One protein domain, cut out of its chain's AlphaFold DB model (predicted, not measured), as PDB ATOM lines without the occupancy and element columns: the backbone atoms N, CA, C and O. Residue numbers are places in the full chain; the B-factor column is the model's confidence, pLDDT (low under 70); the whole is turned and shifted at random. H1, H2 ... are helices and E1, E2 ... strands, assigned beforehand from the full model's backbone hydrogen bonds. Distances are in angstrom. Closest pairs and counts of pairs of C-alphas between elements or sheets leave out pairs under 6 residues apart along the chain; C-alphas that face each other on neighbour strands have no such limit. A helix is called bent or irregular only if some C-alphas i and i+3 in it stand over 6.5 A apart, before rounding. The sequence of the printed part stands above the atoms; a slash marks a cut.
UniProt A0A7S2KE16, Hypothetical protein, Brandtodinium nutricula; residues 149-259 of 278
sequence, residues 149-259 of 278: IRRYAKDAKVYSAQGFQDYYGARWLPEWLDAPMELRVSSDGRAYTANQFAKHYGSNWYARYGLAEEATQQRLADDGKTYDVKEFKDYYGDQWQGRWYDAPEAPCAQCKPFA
ATOM      1  N   ILE A 149     307.333 178.619 237.217       94.19
ATOM      2  CA  ILE A 149     308.387 179.465 237.783       94.19
ATOM      3  C   ILE A 149     308.139 179.670 239.274       94.19
ATOM      4  O   ILE A 149     307.049 180.064 239.698       94.19
ATOM      5  N   ARG A 150     309.192 179.454 240.063       97.06
ATOM      6  CA  ARG A 150     309.210 179.721 241.499       97.06
ATOM      7  C   ARG A 150     310.406 180.589 241.865       97.06
ATOM      8  O   ARG A 150     311.432 180.585 241.181       97.06
ATOM      9  N   ARG A 151     310.270 181.340 242.953       98.12
ATOM     10  CA  ARG A 151     311.333 182.182 243.512       98.12
ATOM     11  C   ARG A 151     311.375 182.053 245.028       98.12
ATOM     12  O   ARG A 151     310.371 181.687 245.637       98.12
ATOM     13  N   TYR A 152     312.519 182.353 245.629       98.38
ATOM     14  CA  TYR A 152     312.695 182.320 247.078       98.38
ATOM     15  C   TYR A 152     312.146 183.598 247.721       98.38
ATOM     16  O   TYR A 152     312.690 184.686 247.525       98.38
ATOM     17  N   ALA A 153     311.076 183.468 248.502       98.31
ATOM     18  CA  ALA A 153     310.545 184.537 249.340       98.31
ATOM     19  C   ALA A 153     311.488 184.825 250.522       98.31
ATOM     20  O   ALA A 153     312.386 184.041 250.813       98.31
ATOM     21  N   LYS A 154     311.272 185.930 251.246       97.62
ATOM     22  CA  LYS A 154     312.091 186.392 252.379       97.62
ATOM     23  C   LYS A 154     312.260 185.374 253.501       97.62
ATOM     24  O   LYS A 154     313.232 185.466 254.247       97.62
ATOM     25  N   ASP A 155     311.356 184.406 253.618       97.38
ATOM     26  CA  ASP A 155     311.452 183.299 254.568       97.38
ATOM     27  C   ASP A 155     312.368 182.149 254.092       97.38
ATOM     28  O   ASP A 155     312.455 181.128 254.772       97.38
ATOM     29  N   ALA A 156     313.071 182.336 252.967       97.38
ATOM     30  CA  ALA A 156     313.921 181.360 252.282       97.38
ATOM     31  C   ALA A 156     313.176 180.132 251.730       97.38
ATOM     32  O   ALA A 156     313.806 179.126 251.411       97.38
ATOM     33  N   LYS A 157     311.848 180.199 251.569       97.88
ATOM     34  CA  LYS A 157     311.078 179.152 250.883       97.88
ATOM     35  C   LYS A 157     310.719 179.565 249.466       97.88
ATOM     36  O   LYS A 157     310.581 180.748 249.156       97.88
ATOM     37  N   VAL A 158     310.534 178.571 248.608       97.25
ATOM     38  CA  VAL A 158     310.133 178.781 247.218       97.25
ATOM     39  C   VAL A 158     308.618 178.896 247.078       97.25
ATOM     40  O   VAL A 158     307.865 178.058 247.571       97.25
ATOM     41  N   TYR A 159     308.169 179.907 246.341       98.25
ATOM     42  CA  TYR A 159     306.760 180.130 246.021       98.25
ATOM     43  C   TYR A 159     306.591 180.385 244.523       98.25
ATOM     44  O   TYR A 159     307.481 180.936 243.874       98.25
ATOM     45  N   SER A 160     305.439 179.993 243.976       97.38
ATOM     46  CA  SER A 160     305.005 180.426 242.643       97.38
ATOM     47  C   SER A 160     304.643 181.914 242.643       97.38
ATOM     48  O   SER A 160     304.476 182.516 243.706       97.38
ATOM     49  N   ALA A 161     304.452 182.505 241.462       97.50
ATOM     50  CA  ALA A 161     303.981 183.888 241.346       97.50
ATOM     51  C   ALA A 161     302.650 184.117 242.089       97.50
ATOM     52  O   ALA A 161     302.514 185.094 242.826       97.50
ATOM     53  N   GLN A 162     301.709 183.171 241.987       97.38
ATOM     54  CA  GLN A 162     300.464 183.201 242.758       97.38
ATOM     55  C   GLN A 162     300.730 183.107 244.267       97.38
ATOM     56  O   GLN A 162     300.168 183.876 245.038       97.38
ATOM     57  N   GLY A 163     301.650 182.236 244.695       98.06
ATOM     58  CA  GLY A 163     302.040 182.142 246.103       98.06
ATOM     59  C   GLY A 163     302.632 183.446 246.651       98.06
ATOM     60  O   GLY A 163     302.338 183.818 247.782       98.06
ATOM     61  N   PHE A 164     303.404 184.188 245.848       98.12
ATOM     62  CA  PHE A 164     303.881 185.528 246.218       98.12
ATOM     63  C   PHE A 164     302.735 186.528 246.372       98.12
ATOM     64  O   PHE A 164     302.770 187.349 247.288       98.12
ATOM     65  N   GLN A 165     301.730 186.473 245.496       97.81
ATOM     66  CA  GLN A 165     300.546 187.335 245.583       97.81
ATOM     67  C   GLN A 165     299.780 187.093 246.880       97.81
ATOM     68  O   GLN A 165     299.405 188.053 247.552       97.81
ATOM     69  N   ASP A 166     299.616 185.830 247.260       98.12
ATOM     70  CA  ASP A 166     298.921 185.457 248.489       98.12
ATOM     71  C   ASP A 166     299.748 185.835 249.731       98.12
ATOM     72  O   ASP A 166     299.204 186.334 250.714       98.12
ATOM     73  N   TYR A 167     301.072 185.652 249.679       98.12
ATOM     74  CA  TYR A 167     301.968 185.892 250.812       98.12
ATOM     75  C   TYR A 167     302.256 187.381 251.071       98.12
ATOM     76  O   TYR A 167     302.302 187.812 252.222       98.12
ATOM     77  N   TYR A 168     302.436 188.188 250.020       98.12
ATOM     78  CA  TYR A 168     302.815 189.606 250.133       98.12
ATOM     79  C   TYR A 168     301.687 190.593 249.813       98.12
ATOM     80  O   TYR A 168     301.863 191.807 249.980       98.12
ATOM     81  N   GLY A 169     300.539 190.118 249.323       97.44
ATOM     82  CA  GLY A 169     299.425 190.971 248.922       97.44
ATOM     83  C   GLY A 169     299.858 192.014 247.892       97.44
ATOM     84  O   GLY A 169     300.532 191.705 246.915       97.44
ATOM     85  N   ALA A 170     299.527 193.286 248.123       95.75
ATOM     86  CA  ALA A 170     299.838 194.379 247.195       95.75
ATOM     87  C   ALA A 170     301.341 194.558 246.892       95.75
ATOM     88  O   ALA A 170     301.692 195.148 245.872       95.75
ATOM     89  N   ARG A 171     302.236 194.050 247.750       97.06
ATOM     90  CA  ARG A 171     303.694 194.164 247.577       97.06
ATOM     91  C   ARG A 171     304.318 193.029 246.769       97.06
ATOM     92  O   ARG A 171     305.528 193.030 246.583       97.06
ATOM     93  N   TRP A 172     303.530 192.077 246.280       98.00
ATOM     94  CA  TRP A 172     304.057 190.855 245.675       98.00
ATOM     95  C   TRP A 172     305.015 191.081 244.504       98.00
ATOM     96  O   TRP A 172     305.996 190.359 244.403       98.00
ATOM     97  N   LEU A 173     304.759 192.064 243.633       97.38
ATOM     98  CA  LEU A 173     305.554 192.251 242.418       97.38
ATOM     99  C   LEU A 173     306.972 192.770 242.716       97.38
ATOM    100  O   LEU A 173     307.917 192.171 242.208       97.38
ATOM    101  N   PRO A 174     307.169 193.821 243.540       97.06
ATOM    102  CA  PRO A 174     308.504 194.180 244.015       97.06
ATOM    103  C   PRO A 174     309.228 193.009 244.689       97.06
ATOM    104  O   PRO A 174     310.359 192.703 244.336       97.06
ATOM    105  N   GLU A 175     308.545 192.293 245.587       98.00
ATOM    106  CA  GLU A 175     309.144 191.163 246.310       98.00
ATOM    107  C   GLU A 175     309.498 190.002 245.359       98.00
ATOM    108  O   GLU A 175     310.496 189.321 245.560       98.00
ATOM    109  N   TRP A 176     308.721 189.793 244.291       97.81
ATOM    110  CA  TRP A 176     308.992 188.816 243.231       97.81
ATOM    111  C   TRP A 176     310.204 189.195 242.375       97.81
ATOM    112  O   TRP A 176     310.994 188.326 242.006       97.81
ATOM    113  N   LEU A 177     310.351 190.481 242.047       96.31
ATOM    114  CA  LEU A 177     311.469 190.989 241.250       96.31
ATOM    115  C   LEU A 177     312.802 190.886 241.999       96.31
ATOM    116  O   LEU A 177     313.806 190.549 241.376       96.31
ATOM    117  N   ASP A 178     312.790 191.114 243.312       95.19
ATOM    118  CA  ASP A 178     313.981 191.029 244.168       95.19
ATOM    119  C   ASP A 178     314.294 189.586 244.609       95.19
ATOM    120  O   ASP A 178     315.392 189.286 245.086       95.19
ATOM    121  N   ALA A 179     313.337 188.667 244.454       97.38
ATOM    122  CA  ALA A 179     313.487 187.286 244.880       97.38
ATOM    123  C   ALA A 179     314.407 186.477 243.943       97.38
ATOM    124  O   ALA A 179     314.184 186.444 242.722       97.38
ATOM    125  N   PRO A 180     315.382 185.726 244.497       96.75
ATOM    126  CA  PRO A 180     316.186 184.790 243.722       96.75
ATOM    127  C   PRO A 180     315.324 183.720 243.045       96.75
ATOM    128  O   PRO A 180     314.422 183.154 243.664       96.75
ATOM    129  N   MET A 181     315.620 183.408 241.783       96.38
ATOM    130  CA  MET A 181     314.911 182.367 241.036       96.38
ATOM    131  C   MET A 181     315.324 180.962 241.488       96.38
ATOM    132  O   MET A 181     316.507 180.716 241.743       96.38
ATOM    133  N   GLU A 182     314.346 180.056 241.563       96.81
ATOM    134  CA  GLU A 182     314.588 178.622 241.736       96.81
ATOM    135  C   GLU A 182     315.217 178.026 240.471       96.81
ATOM    136  O   GLU A 182     314.899 178.407 239.342       96.81
ATOM    137  N   LEU A 183     316.137 177.089 240.677       97.12
ATOM    138  CA  LEU A 183     316.756 176.285 239.638       97.12
ATOM    139  C   LEU A 183     316.501 174.811 239.924       97.12
ATOM    140  O   LEU A 183     316.342 174.403 241.074       97.12
ATOM    141  N   ARG A 184     316.546 173.994 238.873       97.25
ATOM    142  CA  ARG A 184     316.415 172.540 238.983       97.25
ATOM    143  C   ARG A 184     317.586 171.808 238.367       97.25
ATOM    144  O   ARG A 184     318.166 172.274 237.386       97.25
ATOM    145  N   VAL A 185     317.924 170.662 238.945       96.56
ATOM    146  CA  VAL A 185     319.039 169.828 238.500       96.56
ATOM    147  C   VAL A 185     318.641 169.090 237.224       96.56
ATOM    148  O   VAL A 185     317.725 168.271 237.198       96.56
ATOM    149  N   SER A 186     319.334 169.406 236.139       93.88
ATOM    150  CA  SER A 186     319.215 168.755 234.841       93.88
ATOM    151  C   SER A 186     320.039 167.462 234.791       93.88
ATOM    152  O   SER A 186     320.942 167.239 235.599       93.88
ATOM    153  N   SER A 187     319.755 166.595 233.813       90.81
ATOM    154  CA  SER A 187     320.412 165.285 233.665       90.81
ATOM    155  C   SER A 187     321.920 165.359 233.401       90.81
ATOM    156  O   SER A 187     322.628 164.370 233.563       90.81
ATOM    157  N   ASP A 188     322.427 166.515 232.974       89.44
ATOM    158  CA  ASP A 188     323.859 166.774 232.808       89.44
ATOM    159  C   ASP A 188     324.580 167.081 234.139       89.44
ATOM    160  O   ASP A 188     325.817 167.124 234.172       89.44
ATOM    161  N   GLY A 189     323.834 167.212 235.242       91.00
ATOM    162  CA  GLY A 189     324.335 167.514 236.583       91.00
ATOM    163  C   GLY A 189     324.520 169.009 236.846       91.00
ATOM    164  O   GLY A 189     325.345 169.377 237.683       91.00
ATOM    165  N   ARG A 190     323.815 169.873 236.104       91.62
ATOM    166  CA  ARG A 190     323.829 171.336 236.268       91.62
ATOM    167  C   ARG A 190     322.452 171.861 236.657       91.62
ATOM    168  O   ARG A 190     321.441 171.240 236.348       91.62
ATOM    169  N   ALA A 191     322.413 173.017 237.316       94.56
ATOM    170  CA  ALA A 191     321.168 173.673 237.700       94.56
ATOM    171  C   ALA A 191     320.703 174.657 236.614       94.56
ATOM    172  O   ALA A 191     321.456 175.550 236.219       94.56
ATOM    173  N   TYR A 192     319.454 174.523 236.170       94.44
ATOM    174  CA  TYR A 192     318.858 175.340 235.115       94.44
ATOM    175  C   TYR A 192     317.509 175.933 235.533       94.44
ATOM    176  O   TYR A 192     316.750 175.337 236.295       94.44
ATOM    177  N   THR A 193     317.204 177.108 234.987       94.31
ATOM    178  CA  THR A 193     315.856 177.697 234.986       94.31
ATOM    179  C   THR A 193     314.923 176.901 234.067       94.31
ATOM    180  O   THR A 193     315.383 176.186 233.171       94.31
ATOM    181  N   ALA A 194     313.606 177.073 234.203       94.38
ATOM    182  CA  ALA A 194     312.651 176.452 233.281       94.38
ATOM    183  C   ALA A 194     312.906 176.848 231.811       94.38
ATOM    184  O   ALA A 194     312.826 176.001 230.923       94.38
ATOM    185  N   ASN A 195     313.281 178.104 231.539       93.25
ATOM    186  CA  ASN A 195     313.600 178.580 230.186       93.25
ATOM    187  C   ASN A 195     314.838 177.877 229.613       93.25
ATOM    188  O   ASN A 195     314.861 177.518 228.436       93.25
ATOM    189  N   GLN A 196     315.849 177.610 230.441       93.44
ATOM    190  CA  GLN A 196     317.009 176.817 230.032       93.44
ATOM    191  C   GLN A 196     316.633 175.351 229.769       93.44
ATOM    192  O   GLN A 196     317.096 174.787 228.781       93.44
ATOM    193  N   PHE A 197     315.736 174.756 230.564       94.31
ATOM    194  CA  PHE A 197     315.163 173.438 230.251       94.31
ATOM    195  C   PHE A 197     314.431 173.446 228.903       94.31
ATOM    196  O   PHE A 197     314.601 172.512 228.121       94.31
ATOM    197  N   ALA A 198     313.646 174.488 228.609       93.94
ATOM    198  CA  ALA A 198     312.947 174.639 227.332       93.94
ATOM    199  C   ALA A 198     313.907 174.675 226.144       93.94
ATOM    200  O   ALA A 198     313.692 173.968 225.161       93.94
ATOM    201  N   LYS A 199     315.002 175.429 226.269       91.81
ATOM    202  CA  LYS A 199     316.057 175.495 225.250       91.81
ATOM    203  C   LYS A 199     316.801 174.163 225.102       91.81
ATOM    204  O   LYS A 199     317.096 173.760 223.984       91.81
ATOM    205  N   HIS A 200     317.068 173.460 226.204       89.69
ATOM    206  CA  HIS A 200     317.858 172.227 226.190       89.69
ATOM    207  C   HIS A 200     317.070 170.985 225.739       89.69
ATOM    208  O   HIS A 200     317.611 170.126 225.051       89.69
ATOM    209  N   TYR A 201     315.791 170.878 226.109       92.31
ATOM    210  CA  TYR A 201     314.978 169.677 225.877       92.31
ATOM    211  C   TYR A 201     313.839 169.866 224.868       92.31
ATOM    212  O   TYR A 201     313.084 168.918 224.619       92.31
ATOM    213  N   GLY A 202     313.683 171.067 224.304       93.25
ATOM    214  CA  GLY A 202     312.626 171.373 223.343       93.25
ATOM    215  C   GLY A 202     311.244 171.035 223.900       93.25
ATOM    216  O   GLY A 202     310.966 171.252 225.073       93.25
ATOM    217  N   SER A 203     310.369 170.440 223.090       92.81
ATOM    218  CA  SER A 203     308.971 170.150 223.457       92.81
ATOM    219  C   SER A 203     308.778 169.298 224.725       92.81
ATOM    220  O   SER A 203     307.721 169.379 225.349       92.81
ATOM    221  N   ASN A 204     309.781 168.517 225.143       92.81
ATOM    222  CA  ASN A 204     309.707 167.653 226.327       92.81
ATOM    223  C   ASN A 204     310.204 168.329 227.623       92.81
ATOM    224  O   ASN A 204     310.317 167.690 228.672       92.81
ATOM    225  N   TRP A 205     310.527 169.623 227.574       95.44
ATOM    226  CA  TRP A 205     311.083 170.341 228.719       95.44
ATOM    227  C   TRP A 205     310.184 170.299 229.953       95.44
ATOM    228  O   TRP A 205     310.688 170.127 231.057       95.44
ATOM    229  N   TYR A 206     308.864 170.410 229.772       94.94
ATOM    230  CA  TYR A 206     307.904 170.514 230.872       94.94
ATOM    231  C   TYR A 206     307.882 169.247 231.729       94.94
ATOM    232  O   TYR A 206     307.958 169.325 232.953       94.94
ATOM    233  N   ALA A 207     307.835 168.074 231.089       93.69
ATOM    234  CA  ALA A 207     307.854 166.798 231.801       93.69
ATOM    235  C   ALA A 207     309.188 166.595 232.533       93.69
ATOM    236  O   ALA A 207     309.208 166.161 233.682       93.69
ATOM    237  N   ARG A 208     310.304 166.968 231.893       94.62
ATOM    238  CA  ARG A 208     311.640 166.856 232.494       94.62
ATOM    239  C   ARG A 208     311.838 167.812 233.661       94.62
ATOM    240  O   ARG A 208     312.347 167.391 234.688       94.62
ATOM    241  N   TYR A 209     311.410 169.064 233.531       95.38
ATOM    242  CA  TYR A 209     311.494 170.049 234.604       95.38
ATOM    243  C   TYR A 209     310.605 169.653 235.788       95.38
ATOM    244  O   TYR A 209     311.041 169.739 236.932       95.38
ATOM    245  N   GLY A 210     309.391 169.150 235.529       92.00
ATOM    246  CA  GLY A 210     308.477 168.680 236.573       92.00
ATOM    247  C   GLY A 210     309.032 167.517 237.406       92.00
ATOM    248  O   GLY A 210     308.766 167.461 238.604       92.00
ATOM    249  N   LEU A 211     309.832 166.637 236.792       92.75
ATOM    250  CA  LEU A 211     310.505 165.512 237.459       92.75
ATOM    251  C   LEU A 211     311.883 165.864 238.037       92.75
ATOM    252  O   LEU A 211     312.428 165.082 238.812       92.75
ATOM    253  N   ALA A 212     312.467 166.994 237.638       96.00
ATOM    254  CA  ALA A 212     313.782 167.410 238.100       96.00
ATOM    255  C   ALA A 212     313.744 167.830 239.576       96.00
ATOM    256  O   ALA A 212     312.809 168.500 240.022       96.00
ATOM    257  N   GLU A 213     314.790 167.458 240.312       95.94
ATOM    258  CA  GLU A 213     314.998 167.880 241.695       95.94
ATOM    259  C   GLU A 213     315.256 169.392 241.755       95.94
ATOM    260  O   GLU A 213     315.928 169.958 240.886       95.94
ATOM    261  N   GLU A 214     314.733 170.048 242.790       96.75
ATOM    262  CA  GLU A 214     315.104 171.422 243.121       96.75
ATOM    263  C   GLU A 214     316.594 171.482 243.467       96.75
ATOM    264  O   GLU A 214     317.088 170.712 244.288       96.75
ATOM    265  N   ALA A 215     317.331 172.385 242.828       97.50
ATOM    266  CA  ALA A 215     318.742 172.551 243.116       97.50
ATOM    267  C   ALA A 215     318.911 173.233 244.477       97.50
ATOM    268  O   ALA A 215     318.408 174.340 244.681       97.50
ATOM    269  N   THR A 216     319.701 172.636 245.373       97.69
ATOM    270  CA  THR A 216     320.141 173.312 246.601       97.69
ATOM    271  C   THR A 216     321.170 174.366 246.216       97.69
ATOM    272  O   THR A 216     322.373 174.105 246.174       97.69
ATOM    273  N   GLN A 217     320.681 175.536 245.809       97.69
ATOM    274  CA  GLN A 217     321.501 176.645 245.336       97.69
ATOM    275  C   GLN A 217     322.413 177.138 246.453       97.69
ATOM    276  O   GLN A 217     321.985 177.238 247.601       97.69
ATOM    277  N   GLN A 218     323.650 177.481 246.095       97.31
ATOM    278  CA  GLN A 218     324.669 177.898 247.047       97.31
ATOM    279  C   GLN A 218     325.398 179.165 246.592       97.31
ATOM    280  O   GLN A 218     325.566 179.416 245.393       97.31
ATOM    281  N   ARG A 219     325.852 179.957 247.565       97.50
ATOM    282  CA  ARG A 219     326.623 181.191 247.357       97.50
ATOM    283  C   ARG A 219     327.809 181.256 248.305       97.50
ATOM    284  O   ARG A 219     327.749 180.718 249.409       97.50
ATOM    285  N   LEU A 220     328.862 181.945 247.877       97.31
ATOM    286  CA  LEU A 220     329.985 182.302 248.741       97.31
ATOM    287  C   LEU A 220     329.616 183.537 249.576       97.31
ATOM    288  O   LEU A 220     329.299 184.578 249.006       97.31
ATOM    289  N   ALA A 221     329.652 183.431 250.902       96.88
ATOM    290  CA  ALA A 221     329.448 184.560 251.807       96.88
ATOM    291  C   ALA A 221     330.761 185.310 252.103       96.88
ATOM    292  O   ALA A 221     331.852 184.879 251.726       96.88
ATOM    293  N   ASP A 222     330.649 186.429 252.821       96.06
ATOM    294  CA  ASP A 222     331.764 187.331 253.148       96.06
ATOM    295  C   ASP A 222     332.830 186.683 254.051       96.06
ATOM    296  O   ASP A 222     333.974 187.133 254.081       96.06
ATOM    297  N   ASP A 223     332.484 185.615 254.778       96.00
ATOM    298  CA  ASP A 223     333.434 184.816 255.568       96.00
ATOM    299  C   ASP A 223     334.207 183.786 254.720       96.00
ATOM    300  O   ASP A 223     335.012 183.015 255.248       96.00
ATOM    301  N   GLY A 224     333.962 183.759 253.405       94.00
ATOM    302  CA  GLY A 224     334.573 182.834 252.461       94.00
ATOM    303  C   GLY A 224     333.996 181.417 252.501       94.00
ATOM    304  O   GLY A 224     334.550 180.532 251.846       94.00
ATOM    305  N   LYS A 225     332.909 181.172 253.243       97.00
ATOM    306  CA  LYS A 225     332.215 179.880 253.247       97.00
ATOM    307  C   LYS A 225     331.067 179.862 252.251       97.00
ATOM    308  O   LYS A 225     330.490 180.886 251.894       97.00
ATOM    309  N   THR A 226     330.746 178.656 251.805       97.00
ATOM    310  CA  THR A 226     329.597 178.403 250.943       97.00
ATOM    311  C   THR A 226     328.386 178.086 251.806       97.00
ATOM    312  O   THR A 226     328.478 177.211 252.663       97.00
ATOM    313  N   TYR A 227     327.268 178.754 251.539       98.31
ATOM    314  CA  TYR A 227     326.000 178.544 252.232       98.31
ATOM    315  C   TYR A 227     324.881 178.270 251.228       98.31
ATOM    316  O   TYR A 227     324.866 178.862 250.140       98.31
ATOM    317  N   ASP A 228     323.942 177.396 251.590       98.19
ATOM    318  CA  ASP A 228     322.663 177.303 250.883       98.19
ATOM    319  C   ASP A 228     321.741 178.495 251.209       98.19
ATOM    320  O   ASP A 228     322.064 179.334 252.047       98.19
ATOM    321  N   VAL A 229     320.585 178.611 250.546       98.06
ATOM    322  CA  VAL A 229     319.668 179.753 250.749       98.06
ATOM    323  C   VAL A 229     319.219 179.903 252.209       98.06
ATOM    324  O   VAL A 229     319.103 181.027 252.706       98.06
ATOM    325  N   LYS A 230     318.963 178.792 252.910       97.88
ATOM    326  CA  LYS A 230     318.500 178.813 254.299       97.88
ATOM    327  C   LYS A 230     319.622 179.286 255.214       97.88
ATOM    328  O   LYS A 230     319.411 180.208 255.997       97.88
ATOM    329  N   GLU A 231     320.801 178.693 255.092       98.44
ATOM    330  CA  GLU A 231     321.950 179.064 255.914       98.44
ATOM    331  C   GLU A 231     322.399 180.506 255.623       98.44
ATOM    332  O   GLU A 231     322.731 181.256 256.538       98.44
ATOM    333  N   PHE A 232     322.337 180.936 254.358       98.38
ATOM    334  CA  PHE A 232     322.669 182.297 253.938       98.38
ATOM    335  C   PHE A 232     321.679 183.315 254.523       98.38
ATOM    336  O   PHE A 232     322.085 184.387 254.979       98.38
ATOM    337  N   LYS A 233     320.385 182.967 254.578       98.38
ATOM    338  CA  LYS A 233     319.381 183.749 255.307       98.38
ATOM    339  C   LYS A 233     319.685 183.813 256.801       98.38
ATOM    340  O   LYS A 233     319.579 184.889 257.383       98.38
ATOM    341  N   ASP A 234     320.036 182.694 257.422       98.31
ATOM    342  CA  ASP A 234     320.336 182.659 258.855       98.31
ATOM    343  C   ASP A 234     321.596 183.485 259.185       98.31
ATOM    344  O   ASP A 234     321.643 184.141 260.225       98.31
ATOM    345  N   TYR A 235     322.570 183.542 258.271       98.25
ATOM    346  CA  TYR A 235     323.791 184.339 258.415       98.25
ATOM    347  C   TYR A 235     323.569 185.851 258.212       98.25
ATOM    348  O   TYR A 235     324.055 186.658 259.003       98.25
ATOM    349  N   TYR A 236     322.825 186.258 257.176       98.31
ATOM    350  CA  TYR A 236     322.637 187.677 256.825       98.31
ATOM    351  C   TYR A 236     321.345 188.316 257.360       98.31
ATOM    352  O   TYR A 236     321.159 189.530 257.223       98.31
ATOM    353  N   GLY A 237     320.440 187.533 257.948       98.00
ATOM    354  CA  GLY A 237     319.144 188.011 258.427       98.00
ATOM    355  C   GLY A 237     318.307 188.628 257.304       98.00
ATOM    356  O   GLY A 237     318.300 188.147 256.176       98.00
ATOM    357  N   ASP A 238     317.615 189.731 257.580       96.38
ATOM    358  CA  ASP A 238     316.673 190.347 256.630       96.38
ATOM    359  C   ASP A 238     317.323 190.915 255.356       96.38
ATOM    360  O   ASP A 238     316.630 191.200 254.381       96.38
ATOM    361  N   GLN A 239     318.649 191.080 255.338       96.62
ATOM    362  CA  GLN A 239     319.392 191.596 254.181       96.62
ATOM    363  C   GLN A 239     319.826 190.492 253.206       96.62
ATOM    364  O   GLN A 239     320.500 190.773 252.212       96.62
ATOM    365  N   TRP A 240     319.464 189.236 253.480       98.06
ATOM    366  CA  TRP A 240     320.011 188.086 252.769       98.06
ATOM    367  C   TRP A 240     319.731 188.099 251.266       98.06
ATOM    368  O   TRP A 240     320.617 187.722 250.515       98.06
ATOM    369  N   GLN A 241     318.564 188.561 250.797       97.50
ATOM    370  CA  GLN A 241     318.256 188.581 249.356       97.50
ATOM    371  C   GLN A 241     319.164 189.548 248.591       97.50
ATOM    372  O   GLN A 241     319.696 189.190 247.544       97.50
ATOM    373  N   GLY A 242     319.404 190.743 249.141       96.75
ATOM    374  CA  GLY A 242     320.343 191.702 248.553       96.75
ATOM    375  C   GLY A 242     321.772 191.158 248.558       96.75
ATOM    376  O   GLY A 242     322.459 191.195 247.546       96.75
ATOM    377  N   ARG A 243     322.191 190.546 249.671       97.88
ATOM    378  CA  ARG A 243     323.503 189.890 249.772       97.88
ATOM    379  C   ARG A 243     323.636 188.711 248.805       97.88
ATOM    380  O   ARG A 243     324.686 188.530 248.209       97.88
ATOM    381  N   TRP A 244     322.568 187.949 248.600       97.75
ATOM    382  CA  TRP A 244     322.513 186.825 247.669       97.75
ATOM    383  C   TRP A 244     322.630 187.281 246.213       97.75
ATOM    384  O   TRP A 244     323.256 186.601 245.401       97.75
ATOM    385  N   TYR A 245     322.038 188.432 245.884       96.38
ATOM    386  CA  TYR A 245     322.093 189.039 244.554       96.38
ATOM    387  C   TYR A 245     323.502 189.470 244.126       96.38
ATOM    388  O   TYR A 245     323.783 189.544 242.928       96.38
ATOM    389  N   ASP A 246     324.375 189.760 245.086       95.75
ATOM    390  CA  ASP A 246     325.754 190.179 244.827       95.75
ATOM    391  C   ASP A 246     326.779 189.073 245.096       95.75
ATOM    392  O   ASP A 246     327.905 189.144 244.611       95.75
ATOM    393  N   ALA A 247     326.403 188.049 245.861       97.25
ATOM    394  CA  ALA A 247     327.313 186.987 246.249       97.25
ATOM    395  C   ALA A 247     327.712 186.091 245.058       97.25
ATOM    396  O   ALA A 247     326.849 185.691 244.264       97.25
ATOM    397  N   PRO A 248     328.987 185.667 244.969       97.00
ATOM    398  CA  PRO A 248     329.437 184.731 243.946       97.00
ATOM    399  C   PRO A 248     328.668 183.409 243.966       97.00
ATOM    400  O   PRO A 248     328.437 182.821 245.028       97.00
ATOM    401  N   GLU A 249     328.321 182.899 242.784       95.69
ATOM    402  CA  GLU A 249     327.709 181.582 242.634       95.69
ATOM    403  C   GLU A 249     328.697 180.474 243.000       95.69
ATOM    404  O   GLU A 249     329.877 180.473 242.628       95.69
ATOM    405  N   ALA A 250     328.183 179.497 243.738       94.69
ATOM    406  CA  ALA A 250     328.789 178.189 243.877       94.69
ATOM    407  C   ALA A 250     327.929 177.164 243.117       94.69
ATOM    408  O   ALA A 250     326.734 177.399 242.900       94.69
ATOM    409  N   PRO A 251     328.508 176.027 242.692       93.88
ATOM    410  CA  PRO A 251     327.706 174.903 242.228       93.88
ATOM    411  C   PRO A 251     326.651 174.555 243.282       93.88
ATOM    412  O   PRO A 251     326.931 174.654 244.473       93.88
ATOM    413  N   CYS A 252     325.451 174.157 242.858       94.88
ATOM    414  CA  CYS A 252     324.466 173.635 243.803       94.88
ATOM    415  C   CYS A 252     325.008 172.382 244.517       94.88
ATOM    416  O   CYS A 252     325.893 171.717 243.978       94.88
ATOM    417  N   ALA A 253     324.466 172.020 245.683       95.25
ATOM    418  CA  ALA A 253     325.001 170.911 246.485       95.25
ATOM    419  C   ALA A 253     325.056 169.570 245.719       95.25
ATOM    420  O   ALA A 253     325.978 168.778 245.903       95.25
ATOM    421  N   GLN A 254     324.087 169.336 244.828       94.56
ATOM    422  CA  GLN A 254     323.992 168.153 243.965       94.56
ATOM    423  C   GLN A 254     324.711 168.325 242.613       94.56
ATOM    424  O   GLN A 254     324.796 167.382 241.823       94.56
ATOM    425  N   CYS A 255     325.174 169.534 242.295       94.06
ATOM    426  CA  CYS A 255     325.694 169.875 240.979       94.06
ATOM    427  C   CYS A 255     327.155 169.465 240.821       94.06
ATOM    428  O   CYS A 255     327.964 169.502 241.749       94.06
ATOM    429  N   LYS A 256     327.537 169.193 239.573       89.69
ATOM    430  CA  LYS A 256     328.949 169.146 239.192       89.69
ATOM    431  C   LYS A 256     329.590 170.528 239.381       89.69
ATOM    432  O   LYS A 256     328.906 171.540 239.190       89.69
ATOM    433  N   PRO A 257     330.905 170.597 239.662       84.88
ATOM    434  CA  PRO A 257     331.636 171.856 239.646       84.88
ATOM    435  C   PRO A 257     331.431 172.614 238.332       84.88
ATOM    436  O   PRO A 257     331.248 172.003 237.273       84.88
ATOM    437  N   PHE A 258     331.507 173.946 238.379       80.38
ATOM    438  CA  PHE A 258     331.538 174.741 237.154       80.38
ATOM    439  C   PHE A 258     332.690 174.257 236.273       80.38
ATOM    440  O   PHE A 258     333.814 174.078 236.746       80.38
ATOM    441  N   ALA A 259     332.395 173.975 235.003       64.88
ATOM    442  CA  ALA A 259     333.381 173.389 234.108       64.88
ATOM    443  C   ALA A 259     334.566 174.348 233.932       64.88
ATOM    444  O   ALA A 259     334.391 175.509 233.555       64.88
TER     445      ALA A 259
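This is residues 149 to 259 of the 278 residues of the protein "Hypothetical protein" of Brandtodinium nutricula (UniProt A0A7S2KE16). Three sharply kinked helices stand as a loose triangle in a flat outline, two of them each joined to a small strand hairpin: E1 and E2 run into H1, and E3 and E4 run into H3. H2 makes the third corner, reached from H1 by the long link of residues 179 to 193, which passes near the mean of the C-alphas. After H3, residues 249 to 250 fold back beside E3 as a short added pairing, and the tail goes on to residue 259. The printed part has 111 residues with three named helices and four named strands in the order E1 E2 H1 H2 E3 E4 H3; both two-stranded sheets are antiparallel and the class is mostly helix. The whole is compact, with a radius of gyration of the C-alphas of 14.5 A and spans of 39 by 37 by 18 A.

E1 holds residues 150 to 152, beginning at C-alpha 150 at (309.210, 179.721, 241.499), and E2 residues 158 to 160. H1 follows as residues 161 to 178, 12.6 A long. H2 is residues 194 to 211, 11.9 A, with C-alpha 194 at (312.651, 176.452, 233.281). E3 is residues 218 to 220 and E4 residues 226 to 228. H3 is residues 229 to 246, 13.4 A, ending at C-alpha 246 at (325.754, 190.179, 244.827). H1, H2 and H3 are irregular: C-alphas 167 and 170, 200 and 203, and 235 and 238 are each 9.5 A apart, and the helices have kinks of 133, 136 and 124 degrees near residues 168, 201 and 236.

E1 and E2 form a hairpin, antiparallel at 142 degrees, with N 151 and O 159 3.0 A apart, within hydrogen-bond range. The closest C-alphas of E1 and H1, Arg 150 and Ala 161, are 6.7 A apart, while E2 and H1 are near each other. H1 and H3 are close but not clearly touching, with C-alphas of Asp 178 and Gln 241 closest at 7.2 A; they run the same way at a steep tilt of 49 degrees. E3 and E4 form the other hairpin, antiparallel at 147 degrees, with N 227 and O 219 2.9 A apart, within hydrogen-bond range. The closest C-alphas of E3 and H3, Gln 218 and Val 229, are 6.5 A apart, and E4 and H3 are near each other. H2 is apart from H1 and from H3. In each of H1, H2 and H3, 9 of 14 O i to N i+4 pairs are within hydrogen-bond range.

The C-alphas farthest apart, those of Ser 203 and Asp 223, are 42.9 A apart. The printed part has no cut, and the link from H1 to H2, 15 residues, is the long one. The mean pLDDT of the printed part is 95.5, and residue 259 is the one under 70.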